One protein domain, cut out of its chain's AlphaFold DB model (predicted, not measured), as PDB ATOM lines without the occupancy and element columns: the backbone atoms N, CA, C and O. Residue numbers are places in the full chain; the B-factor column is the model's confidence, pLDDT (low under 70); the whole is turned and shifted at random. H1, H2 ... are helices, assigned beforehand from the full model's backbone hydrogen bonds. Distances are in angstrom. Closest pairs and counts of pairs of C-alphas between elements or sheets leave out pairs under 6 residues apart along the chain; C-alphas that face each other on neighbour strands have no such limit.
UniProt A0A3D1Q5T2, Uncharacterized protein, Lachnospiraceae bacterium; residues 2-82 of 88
ATOM      1  N   LEU A   2       3.374  71.614   5.902       79.31
ATOM      2  CA  LEU A   2       2.920  71.325   4.528       79.31
ATOM      3  C   LEU A   2       3.876  70.411   3.738       79.31
ATOM      4  O   LEU A   2       3.409  69.549   3.000       79.31
ATOM      5  N   GLU A   3       5.188  70.553   3.927       79.69
ATOM      6  CA  GLU A   3       6.195  69.713   3.256       79.69
ATOM      7  C   GLU A   3       6.083  68.237   3.646       79.69
ATOM      8  O   GLU A   3       6.009  67.384   2.767       79.69
ATOM      9  N   TYR A   4       5.948  67.939   4.941       77.19
ATOM     10  CA  TYR A   4       5.737  66.571   5.425       77.19
ATOM     11  C   TYR A   4       4.479  65.930   4.836       77.19
ATOM     12  O   TYR A   4       4.516  64.773   4.431       77.19
ATOM     13  N   LYS A   5       3.376  66.686   4.722       79.31
ATOM     14  CA  LYS A   5       2.157  66.193   4.065       79.31
ATOM     15  C   LYS A   5       2.414  65.859   2.595       79.31
ATOM     16  O   LYS A   5       2.012  64.796   2.143       79.31
ATOM     17  N   ARG A   6       3.099  66.734   1.851       79.75
ATOM     18  CA  ARG A   6       3.421  66.496   0.431       79.75
ATOM     19  C   ARG A   6       4.334  65.287   0.241       79.75
ATOM     20  O   ARG A   6       4.096  64.490  -0.660       79.75
ATOM     21  N   GLN A   7       5.342  65.126   1.097       78.19
ATOM     22  CA  GLN A   7       6.225  63.960   1.074       78.19
ATOM     23  C   GLN A   7       5.466  62.669   1.395       78.19
ATOM     24  O   GLN A   7       5.626  61.687   0.677       78.19
ATOM     25  N   HIS A   8       4.595  62.689   2.406       76.94
ATOM     26  CA  HIS A   8       3.765  61.541   2.771       76.94
ATOM     27  C   HIS A   8       2.879  61.084   1.603       76.94
ATOM     28  O   HIS A   8       3.000  59.943   1.162       76.94
ATOM     29  N   TRP A   9       2.118  62.009   1.007       83.12
ATOM     30  CA  TRP A   9       1.286  61.728  -0.170       83.12
ATOM     31  C   TRP A   9       2.093  61.258  -1.381       83.12
ATOM     32  O   TRP A   9       1.614  60.452  -2.169       83.12
ATOM     33  N   THR A  10       3.330  61.732  -1.541       79.94
ATOM     34  CA  THR A  10       4.199  61.285  -2.641       79.94
ATOM     35  C   THR A  10       4.590  59.815  -2.481       79.94
ATOM     36  O   THR A  10       4.649  59.083  -3.468       79.94
ATOM     37  N   VAL A  11       4.852  59.375  -1.250       77.06
ATOM     38  CA  VAL A  11       5.169  57.972  -0.951       77.06
ATOM     39  C   VAL A  11       3.928  57.097  -1.115       77.06
ATOM     40  O   VAL A  11       4.002  56.068  -1.784       77.06
ATOM     41  N   GLU A  12       2.789  57.522  -0.568       80.12
ATOM     42  CA  GLU A  12       1.529  56.780  -0.680       80.12
ATOM     43  C   GLU A  12       1.046  56.668  -2.128       80.12
ATOM     44  O   GLU A  12       0.730  55.568  -2.566       80.12
ATOM     45  N   ASN A  13       1.069  57.748  -2.915       82.12
ATOM     46  CA  ASN A  13       0.632  57.700  -4.315       82.12
ATOM     47  C   ASN A  13       1.488  56.754  -5.161       82.12
ATOM     48  O   ASN A  13       0.961  56.061  -6.028       82.12
ATOM     49  N   ARG A  14       2.804  56.702  -4.915       78.94
ATOM     50  CA  ARG A  14       3.691  55.758  -5.610       78.94
ATOM     51  C   ARG A  14       3.380  54.314  -5.230       78.94
ATOM     52  O   ARG A  14       3.361  53.460  -6.107       78.94
ATOM     53  N   LEU A  15       3.123  54.053  -3.948       83.81
ATOM     54  CA  LEU A  15       2.712  52.732  -3.477       83.81
ATOM     55  C   LEU A  15       1.372  52.313  -4.099       83.81
ATOM     56  O   LEU A  15       1.271  51.214  -4.633       83.81
ATOM     57  N   HIS A  16       0.365  53.188  -4.053       83.12
ATOM     58  CA  HIS A  16      -0.969  52.910  -4.583       83.12
ATOM     59  C   HIS A  16      -0.956  52.658  -6.085       83.12
ATOM     60  O   HIS A  16      -1.555  51.686  -6.522       83.12
ATOM     61  N   TYR A  17      -0.201  53.447  -6.855       85.00
ATOM     62  CA  TYR A  17      -0.055  53.214  -8.290       85.00
ATOM     63  C   TYR A  17       0.439  51.791  -8.598       85.00
ATOM     64  O   TYR A  17      -0.150  51.099  -9.420       85.00
ATOM     65  N   VAL A  18       1.478  51.320  -7.898       83.81
ATOM     66  CA  VAL A  18       2.015  49.964  -8.109       83.81
ATOM     67  C   VAL A  18       1.025  48.889  -7.644       83.81
ATOM     68  O   VAL A  18       0.887  47.853  -8.289       83.81
ATOM     69  N   LEU A  19       0.310  49.114  -6.539       85.69
ATOM     70  CA  LEU A  19      -0.700  48.168  -6.054       85.69
ATOM     71  C   LEU A  19      -1.903  48.050  -7.002       85.69
ATOM     72  O   LEU A  19      -2.381  46.939  -7.244       85.69
ATOM     73  N   ASP A  20      -2.369  49.165  -7.558       85.38
ATOM     74  CA  ASP A  20      -3.526  49.187  -8.452       85.38
ATOM     75  C   ASP A  20      -3.173  48.672  -9.850       85.38
ATOM     76  O   ASP A  20      -3.869  47.796 -10.367       85.38
ATOM     77  N   GLU A  21      -2.071  49.149 -10.437       82.06
ATOM     78  CA  GLU A  21      -1.700  48.817 -11.817       82.06
ATOM     79  C   GLU A  21      -0.960  47.479 -11.918       82.06
ATOM     80  O   GLU A  21      -1.322  46.647 -12.749       82.06
ATOM     81  N   THR A  22       0.038  47.230 -11.063       81.75
ATOM     82  CA  THR A  22       0.884  46.026 -11.156       81.75
ATOM     83  C   THR A  22       0.284  44.832 -10.413       81.75
ATOM     84  O   THR A  22       0.306  43.715 -10.918       81.75
ATOM     85  N   PHE A  23      -0.301  45.044  -9.227       80.69
ATOM     86  CA  PHE A  23      -0.931  43.962  -8.447       80.69
ATOM     87  C   PHE A  23      -2.444  43.818  -8.684       80.69
ATOM     88  O   PHE A  23      -3.079  42.943  -8.077       80.69
ATOM     89  N   GLY A  24      -3.026  44.662  -9.545       83.12
ATOM     90  CA  GLY A  24      -4.434  44.606  -9.929       83.12
ATOM     91  C   GLY A  24      -5.392  44.754  -8.746       83.12
ATOM     92  O   GLY A  24      -6.448  44.115  -8.739       83.12
ATOM     93  N   GLU A  25      -5.014  45.512  -7.710       84.94
ATOM     94  CA  GLU A  25      -5.790  45.605  -6.470       84.94
ATOM     95  C   GLU A  25      -7.210  46.140  -6.712       84.94
ATOM     96  O   GLU A  25      -8.158  45.543  -6.197       84.94
ATOM     97  N   ASP A  26      -7.378  47.166  -7.551       82.69
ATOM     98  CA  ASP A  26      -8.694  47.733  -7.891       82.69
ATOM     99  C   ASP A  26      -9.576  46.751  -8.689       82.69
ATOM    100  O   ASP A  26     -10.772  46.591  -8.436       82.69
ATOM    101  N   LYS A  27      -8.957  45.982  -9.595       84.75
ATOM    102  CA  LYS A  27      -9.642  44.995 -10.453       84.75
ATOM    103  C   LYS A  27      -9.967  43.683  -9.722       84.75
ATOM    104  O   LYS A  27     -10.637  42.806 -10.270       84.75
ATOM    105  N   SER A  28      -9.494  43.517  -8.488       83.81
ATOM    106  CA  SER A  28      -9.622  42.284  -7.715       83.81
ATOM    107  C   SER A  28     -11.051  42.065  -7.200       83.81
ATOM    108  O   SER A  28     -11.504  42.712  -6.259       83.81
ATOM    109  N   THR A  29     -11.735  41.036  -7.707       88.25
ATOM    110  CA  THR A  29     -13.095  40.630  -7.286       88.25
ATOM    111  C   THR A  29     -13.149  39.826  -5.977       88.25
ATOM    112  O   THR A  29     -14.210  39.325  -5.592       88.25
ATOM    113  N   ILE A  30     -12.030  39.709  -5.256       84.69
ATOM    114  CA  ILE A  30     -11.933  38.986  -3.980       84.69
ATOM    115  C   ILE A  30     -12.816  39.658  -2.916       84.69
ATOM    116  O   ILE A  30     -12.493  40.718  -2.382       84.69
ATOM    117  N   LYS A  31     -13.928  39.000  -2.567       78.38
ATOM    118  CA  LYS A  31     -14.879  39.476  -1.544       78.38
ATOM    119  C   LYS A  31     -14.559  38.980  -0.132       78.38
ATOM    120  O   LYS A  31     -14.796  39.695   0.837       78.38
ATOM    121  N   LYS A  32     -14.007  37.769   0.004       86.12
ATOM    122  CA  LYS A  32     -13.609  37.173   1.291       86.12
ATOM    123  C   LYS A  32     -12.084  37.158   1.382       86.12
ATOM    124  O   LYS A  32     -11.433  36.669   0.471       86.12
ATOM    125  N   GLY A  33     -11.521  37.698   2.465       84.06
ATOM    126  CA  GLY A  33     -10.061  37.773   2.645       84.06
ATOM    127  C   GLY A  33      -9.390  39.000   2.015       84.06
ATOM    128  O   GLY A  33      -8.178  38.989   1.825       84.06
ATOM    129  N   LYS A  34     -10.146  40.075   1.731       85.38
ATOM    130  CA  LYS A  34      -9.620  41.344   1.185       85.38
ATOM    131  C   LYS A  34      -8.426  41.876   1.988       85.38
ATOM    132  O   LYS A  34      -7.410  42.242   1.409       85.38
ATOM    133  N   ASN A  35      -8.534  41.863   3.316       86.12
ATOM    134  CA  ASN A  35      -7.480  42.362   4.203       86.12
ATOM    135  C   ASN A  35      -6.212  41.508   4.101       86.12
ATOM    136  O   ASN A  35      -5.122  42.046   3.968       86.12
ATOM    137  N   THR A  36      -6.361  40.181   4.102       88.75
ATOM    138  CA  THR A  36      -5.244  39.243   3.942       88.75
ATOM    139  C   THR A  36      -4.547  39.444   2.603       88.75
ATOM    140  O   THR A  36      -3.324  39.521   2.560       88.75
ATOM    141  N   MET A  37      -5.314  39.597   1.521       86.50
ATOM    142  CA  MET A  37      -4.752  39.828   0.193       86.50
ATOM    143  C   MET A  37      -4.034  41.180   0.095       86.50
ATOM    144  O   MET A  37      -2.947  41.251  -0.468       86.50
ATOM    145  N   SER A  38      -4.585  42.240   0.695       87.12
ATOM    146  CA  SER A  38      -3.912  43.544   0.746       87.12
ATOM    147  C   SER A  38      -2.589  43.465   1.518       87.12
ATOM    148  O   SER A  38      -1.577  44.005   1.074       87.12
ATOM    149  N   THR A  39      -2.551  42.727   2.635       88.75
ATOM    150  CA  THR A  39      -1.302  42.478   3.373       88.75
ATOM    151  C   THR A  39      -0.293  41.707   2.526       88.75
ATOM    152  O   THR A  39       0.871  42.091   2.491       88.75
ATOM    153  N   LEU A  40      -0.723  40.664   1.808       88.25
ATOM    154  CA  LEU A  40       0.159  39.883   0.935       88.25
ATOM    155  C   LEU A  40       0.769  40.744  -0.177       88.25
ATOM    156  O   LEU A  40       1.984  40.736  -0.331       88.25
ATOM    157  N   ARG A  41      -0.034  41.555  -0.879       88.62
ATOM    158  CA  ARG A  41       0.469  42.475  -1.918       88.62
ATOM    159  C   ARG A  41       1.489  43.468  -1.365       88.62
ATOM    160  O   ARG A  41       2.541  43.676  -1.963       88.62
ATOM    161  N   LYS A  42       1.221  44.038  -0.186       89.19
ATOM    162  CA  LYS A  42       2.160  44.942   0.498       89.19
ATOM    163  C   LYS A  42       3.447  44.227   0.917       89.19
ATOM    164  O   LYS A  42       4.524  44.806   0.793       89.19
ATOM    165  N   CYS A  43       3.361  42.979   1.379       87.00
ATOM    166  CA  CYS A  43       4.536  42.157   1.667       87.00
ATOM    167  C   CYS A  43       5.371  41.917   0.404       87.00
ATOM    168  O   CYS A  43       6.573  42.173   0.432       87.00
ATOM    169  N   SER A  44       4.748  41.513  -0.706       85.81
ATOM    170  CA  SER A  44       5.428  41.329  -1.994       85.81
ATOM    171  C   SER A  44       6.113  42.615  -2.462       85.81
ATOM    172  O   SER A  44       7.300  42.596  -2.779       85.81
ATOM    173  N   TYR A  45       5.421  43.758  -2.405       86.81
ATOM    174  CA  TYR A  45       6.006  45.065  -2.720       86.81
ATOM    175  C   TYR A  45       7.240  45.381  -1.857       86.81
ATOM    176  O   TYR A  45       8.266  45.829  -2.369       86.81
ATOM    177  N   ASN A  46       7.178  45.114  -0.549       86.06
ATOM    178  CA  ASN A  46       8.312  45.333   0.349       86.06
ATOM    179  C   ASN A  46       9.509  44.433   0.015       86.06
ATOM    180  O   ASN A  46      10.646  44.891   0.087       86.06
ATOM    181  N   ILE A  47       9.278  43.180  -0.388       83.50
ATOM    182  CA  ILE A  47      10.349  42.275  -0.827       83.50
ATOM    183  C   ILE A  47      11.027  42.824  -2.089       83.50
ATOM    184  O   ILE A  47      12.254  42.916  -2.135       83.50
ATOM    185  N   VAL A  48      10.244  43.264  -3.077       82.50
ATOM    186  CA  VAL A  48      10.772  43.877  -4.308       82.50
ATOM    187  C   VAL A  48      11.576  45.142  -3.991       82.50
ATOM    188  O   VAL A  48      12.665  45.346  -4.526       82.50
ATOM    189  N   ARG A  49      11.111  45.964  -3.044       83.00
ATOM    190  CA  ARG A  49      11.863  47.129  -2.553       83.00
ATOM    191  C   ARG A  49      13.192  46.744  -1.908       83.00
ATOM    192  O   ARG A  49      14.183  47.432  -2.127       83.00
ATOM    193  N   LEU A  50      13.248  45.653  -1.148       81.81
ATOM    194  CA  LEU A  50      14.504  45.161  -0.573       81.81
ATOM    195  C   LEU A  50      15.484  44.682  -1.650       81.81
ATOM    196  O   LEU A  50      16.690  44.872  -1.495       81.81
ATOM    197  N   LEU A  51      14.993  44.100  -2.747       77.88
ATOM    198  CA  LEU A  51      15.831  43.760  -3.899       77.88
ATOM    199  C   LEU A  51      16.368  45.003  -4.601       77.88
ATOM    200  O   LEU A  51      17.567  45.076  -4.856       77.88
ATOM    201  N   GLN A  52      15.513  46.004  -4.821       79.25
ATOM    202  CA  GLN A  52      15.922  47.298  -5.367       79.25
ATOM    203  C   GLN A  52      17.042  47.936  -4.531       79.25
ATOM    204  O   GLN A  52      17.978  48.514  -5.070       79.25
ATOM    205  N   MET A  53      16.972  47.823  -3.201       76.38
ATOM    206  CA  MET A  53      18.004  48.354  -2.305       76.38
ATOM    207  C   MET A  53      19.321  47.569  -2.367       76.38
ATOM    208  O   MET A  53      20.374  48.141  -2.095       76.38
ATOM    209  N   LYS A  54      19.278  46.271  -2.697       73.50
ATOM    210  CA  LYS A  54      20.473  45.429  -2.862       73.50
ATOM    211  C   LYS A  54      21.157  45.648  -4.210       73.50
ATOM    212  O   LYS A  54      22.381  45.576  -4.268       73.50
ATOM    213  N   ASP A  55      20.391  45.927  -5.263       68.44
ATOM    214  CA  ASP A  55      20.901  46.175  -6.611       68.44
ATOM    215  C   ASP A  55      20.810  47.669  -6.966       68.44
ATOM    216  O   ASP A  55      19.874  48.150  -7.597       68.44
ATOM    217  N   GLN A  56      21.805  48.439  -6.523       58.84
ATOM    218  CA  GLN A  56      21.827  49.899  -6.679       58.84
ATOM    219  C   GLN A  56      22.113  50.360  -8.127       58.84
ATOM    220  O   GLN A  56      22.184  51.561  -8.381       58.84
ATOM    221  N   LYS A  57      22.338  49.434  -9.074       55.53
ATOM    222  CA  LYS A  57      22.994  49.733 -10.358       55.53
ATOM    223  C   LYS A  57      22.090  49.898 -11.579       55.53
ATOM    224  O   LYS A  57      22.623  50.280 -12.616       55.53
ATOM    225  N   GLY A  58      20.774  49.695 -11.501       55.91
ATOM    226  CA  GLY A  58      19.970  49.881 -12.720       55.91
ATOM    227  C   GLY A  58      18.455  49.798 -12.636       55.91
ATOM    228  O   GLY A  58      17.824  49.814 -13.686       55.91
ATOM    229  N   ARG A  59      17.840  49.711 -11.453       60.44
ATOM    230  CA  ARG A  59      16.383  49.520 -11.359       60.44
ATOM    231  C   ARG A  59      15.704  50.728 -10.718       60.44
ATOM    232  O   ARG A  59      15.492  50.773  -9.506       60.44
ATOM    233  N   GLU A  60      15.409  51.750 -11.523       65.62
ATOM    234  CA  GLU A  60      14.802  53.003 -11.042       65.62
ATOM    235  C   GLU A  60      13.331  52.835 -10.623       65.62
ATOM    236  O   GLU A  60      12.871  53.525  -9.706       65.62
ATOM    237  N   TYR A  61      12.605  51.878 -11.213       75.19
ATOM    238  CA  TYR A  61      11.161  51.738 -11.030       75.19
ATOM    239  C   TYR A  61      10.751  50.318 -10.615       75.19
ATOM    240  O   TYR A  61      11.288  49.334 -11.103       75.19
ATOM    241  N   VAL A  62       9.813  50.212  -9.664       77.56
ATOM    242  CA  VAL A  62       9.397  48.930  -9.057       77.56
ATOM    243  C   VAL A  62       8.704  47.989 -10.059       77.56
ATOM    244  O   VAL A  62       9.030  46.808 -10.038       77.56
ATOM    245  N   PRO A  63       7.800  48.464 -10.936       81.19
ATOM    246  CA  PRO A  63       7.206  47.646 -11.994       81.19
ATOM    247  C   PRO A  63       8.214  46.930 -12.895       81.19
ATOM    248  O   PRO A  63       8.066  45.732 -13.070       81.19
ATOM    249  N   ASP A  64       9.287  47.588 -13.349       80.19
ATOM    250  CA  ASP A  64      10.306  46.932 -14.190       80.19
ATOM    251  C   ASP A  64      10.993  45.760 -13.466       80.19
ATOM    252  O   ASP A  64      11.375  44.767 -14.072       80.19
ATOM    253  N   ILE A  65      11.137  45.854 -12.137       78.56
ATOM    254  CA  ILE A  65      11.664  44.760 -11.309       78.56
ATOM    255  C   ILE A  65      10.669  43.604 -11.262       78.56
ATOM    256  O   ILE A  65      11.080  42.451 -11.247       78.56
ATOM    257  N   ILE A  66       9.378  43.917 -11.177       79.31
ATOM    258  CA  ILE A  66       8.318  42.914 -11.121       79.31
ATOM    259  C   ILE A  66       8.202  42.200 -12.470       79.31
ATOM    260  O   ILE A  66       8.089  40.981 -12.459       79.31
ATOM    261  N   ASP A  67       8.290  42.918 -13.592       81.06
ATOM    262  CA  ASP A  67       8.356  42.326 -14.936       81.06
ATOM    263  C   ASP A  67       9.578  41.402 -15.079       81.06
ATOM    264  O   ASP A  67       9.411  40.237 -15.414       81.06
ATOM    265  N   ASP A  68      10.778  41.854 -14.691       77.12
ATOM    266  CA  ASP A  68      12.011  41.041 -14.723       77.12
ATOM    267  C   ASP A  68      11.903  39.759 -13.871       77.12
ATOM    268  O   ASP A  68      12.373  38.699 -14.274       77.12
ATOM    269  N   ILE A  69      11.243  39.827 -12.707       74.00
ATOM    270  CA  ILE A  69      10.955  38.646 -11.873       74.00
ATOM    271  C   ILE A  69       9.901  37.743 -12.531       74.00
ATOM    272  O   ILE A  69       9.997  36.524 -12.441       74.00
ATOM    273  N   CYS A  70       8.879  38.324 -13.161       73.56
ATOM    274  CA  CYS A  70       7.801  37.574 -13.806       73.56
ATOM    275  C   CYS A  70       8.302  36.820 -15.049       73.56
ATOM    276  O   CYS A  70       7.867  35.696 -15.306       73.56
ATOM    277  N   ASP A  71       9.239  37.422 -15.783       78.44
ATOM    278  CA  ASP A  71       9.872  36.838 -16.963       78.44
ATOM    279  C   ASP A  71      10.924  35.772 -16.600       78.44
ATOM    280  O   ASP A  71      11.134  34.831 -17.371       78.44
ATOM    281  N   ASP A  72      11.549  35.867 -15.419       75.94
ATOM    282  CA  ASP A  72      12.581  34.936 -14.953       75.94
ATOM    283  C   ASP A  72      12.119  34.087 -13.751       75.94
ATOM    284  O   ASP A  72      12.264  34.429 -12.572       75.94
ATOM    285  N   LEU A  73      11.600  32.896 -14.066       66.62
ATOM    286  CA  LEU A  73      11.138  31.923 -13.070       66.62
ATOM    287  C   LEU A  73      12.259  31.465 -12.114       66.62
ATOM    288  O   LEU A  73      11.975  31.015 -11.003       66.62
ATOM    289  N   GLU A  74      13.530  31.556 -12.516       66.12
ATOM    290  CA  GLU A  74      14.663  31.175 -11.670       66.12
ATOM    291  C   GLU A  74      14.846  32.176 -10.518       66.12
ATOM    292  O   GLU A  74      15.049  31.770  -9.367       66.12
ATOM    293  N   ILE A  75      14.681  33.475 -10.788       68.06
ATOM    294  CA  ILE A  75      14.648  34.527  -9.767       68.06
ATOM    295  C   ILE A  75      13.460  34.324  -8.822       68.06
ATOM    296  O   ILE A  75      13.656  34.385  -7.603       68.06
ATOM    297  N   ASP A  76      12.266  34.034  -9.345       66.38
ATOM    298  CA  ASP A  76      11.053  33.833  -8.539       66.38
ATOM    299  C   ASP A  76      11.204  32.641  -7.572       66.38
ATOM    300  O   ASP A  76      11.034  32.767  -6.352       66.38
ATOM    301  N   LEU A  77      11.675  31.499  -8.087       72.19
ATOM    302  CA  LEU A  77      11.960  30.311  -7.281       72.19
ATOM    303  C   LEU A  77      13.046  30.579  -6.238       72.19
ATOM    304  O   LEU A  77      12.910  30.169  -5.082       72.19
ATOM    305  N   ARG A  78      14.108  31.305  -6.600       74.00
ATOM    306  CA  ARG A  78      15.139  31.704  -5.643       74.00
ATOM    307  C   ARG A  78      14.550  32.607  -4.562       74.00
ATOM    308  O   ARG A  78      14.904  32.446  -3.402       74.00
ATOM    309  N   MET A  79      13.650  33.528  -4.879       68.56
ATOM    310  CA  MET A  79      13.045  34.409  -3.874       68.56
ATOM    311  C   MET A  79      12.132  33.667  -2.898       68.56
ATOM    312  O   MET A  79      12.157  33.972  -1.706       68.56
ATOM    313  N   ILE A  80      11.351  32.704  -3.385       74.56
ATOM    314  CA  ILE A  80      10.392  31.954  -2.565       74.56
ATOM    315  C   ILE A  80      11.092  30.879  -1.728       74.56
ATOM    316  O   ILE A  80      10.766  30.699  -0.554       74.56
ATOM    317  N   PHE A  81      12.047  30.161  -2.323       80.88
ATOM    318  CA  PHE A  81      12.619  28.949  -1.733       80.88
ATOM    319  C   PHE A  81      14.030  29.125  -1.175       80.88
ATOM    320  O   PHE A  81      14.531  28.205  -0.523       80.88
ATOM    321  N   SER A  82      14.684  30.278  -1.369       74.44
ATOM    322  CA  SER A  82      15.958  30.514  -0.687       74.44
ATOM    323  C   SER A  82      15.733  30.582   0.820       74.44
ATOM    324  O   SER A  82      14.905  31.375   1.280       74.44
TER     325      SER A  82
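AT A GLANCE: This is residues 2 to 82 of the 88 residues of an uncharacterized protein of Lachnospiraceae bacterium (UniProt A0A3D1Q5T2). Two bars make an open, flat cross: the long helix H2 is one bar, and the other is made of H1 and H3, which follow one another in rough line, the last turns of H1 and the first of H3 meeting near H2. Residues 2 to 13 of H1 stick out as an arm, and at the far end of H3 the short helix H4 turns off as a corner. The printed part has 81 residues with four named helices, in the order H1, H2, H3, H4, and no named strand; the class is all helix. It is only just loose, close to compact, with a radius of gyration of the C-alphas of 14.3 A, and its C-alphas span 43 by 38 by 19 A.

HOW THE PARTS SIT: H1, residues 2 to 21, touches no helix. It is close to but not clearly touching H2, residues 34 to 54: the closest C-alphas, those of Leu 19 and Arg 41, are 7.1 A apart, and the two lines are about perpendicular at 74 degrees. H1 is also close to but not clearly touching H3, residues 62 to 71, the closest C-alphas being those of Val 18 and Pro 63 at 6.9 A. H1 and H3 run the same way at a shallow tilt of 20 degrees. H2 touches H3 with residues 48 to 52 alone, the closest C-alphas being those of Val 48 and Val 62 at 7.1 A; their lines are about perpendicular at 87 degrees. H3 and H4, residues 73 to 81, only just touch, and only at the corner by their link, with 3 pairs of C-alphas within 8 A. Their closest C-alphas are those of Ile 69 and Asp 76, 5.9 A apart, and their lines are about perpendicular at 76 degrees. H4 is apart from H1 and from H2. In H1, H2, H3 and H4 every O i to N i+4 pair is within hydrogen-bond range.

IN THESE COORDINATES: H1 begins at C-alpha 2, (2.920, 71.325, 4.528), and is 28.2 A long from first to last C-alpha. H2 begins at C-alpha 34, (-9.620, 41.344, 1.185), and is 30.6 A long. H3 is 14.5 A long and H4 11.8 A, ending at C-alpha 81, (12.619, 28.949, -1.733).

THE WHOLE: The C-alphas of Leu 2 and Glu 74, the two farthest apart, are 44.9 A from each other. The printed part has no cut. The link from H1 to H2, residues 22 to 33, is long, that from H2 to H3 short, and that from H3 to H4 tight. The mean pLDDT of the printed part is 79.1; residues 55 to 60, 73 to 76 and 79 are under 70.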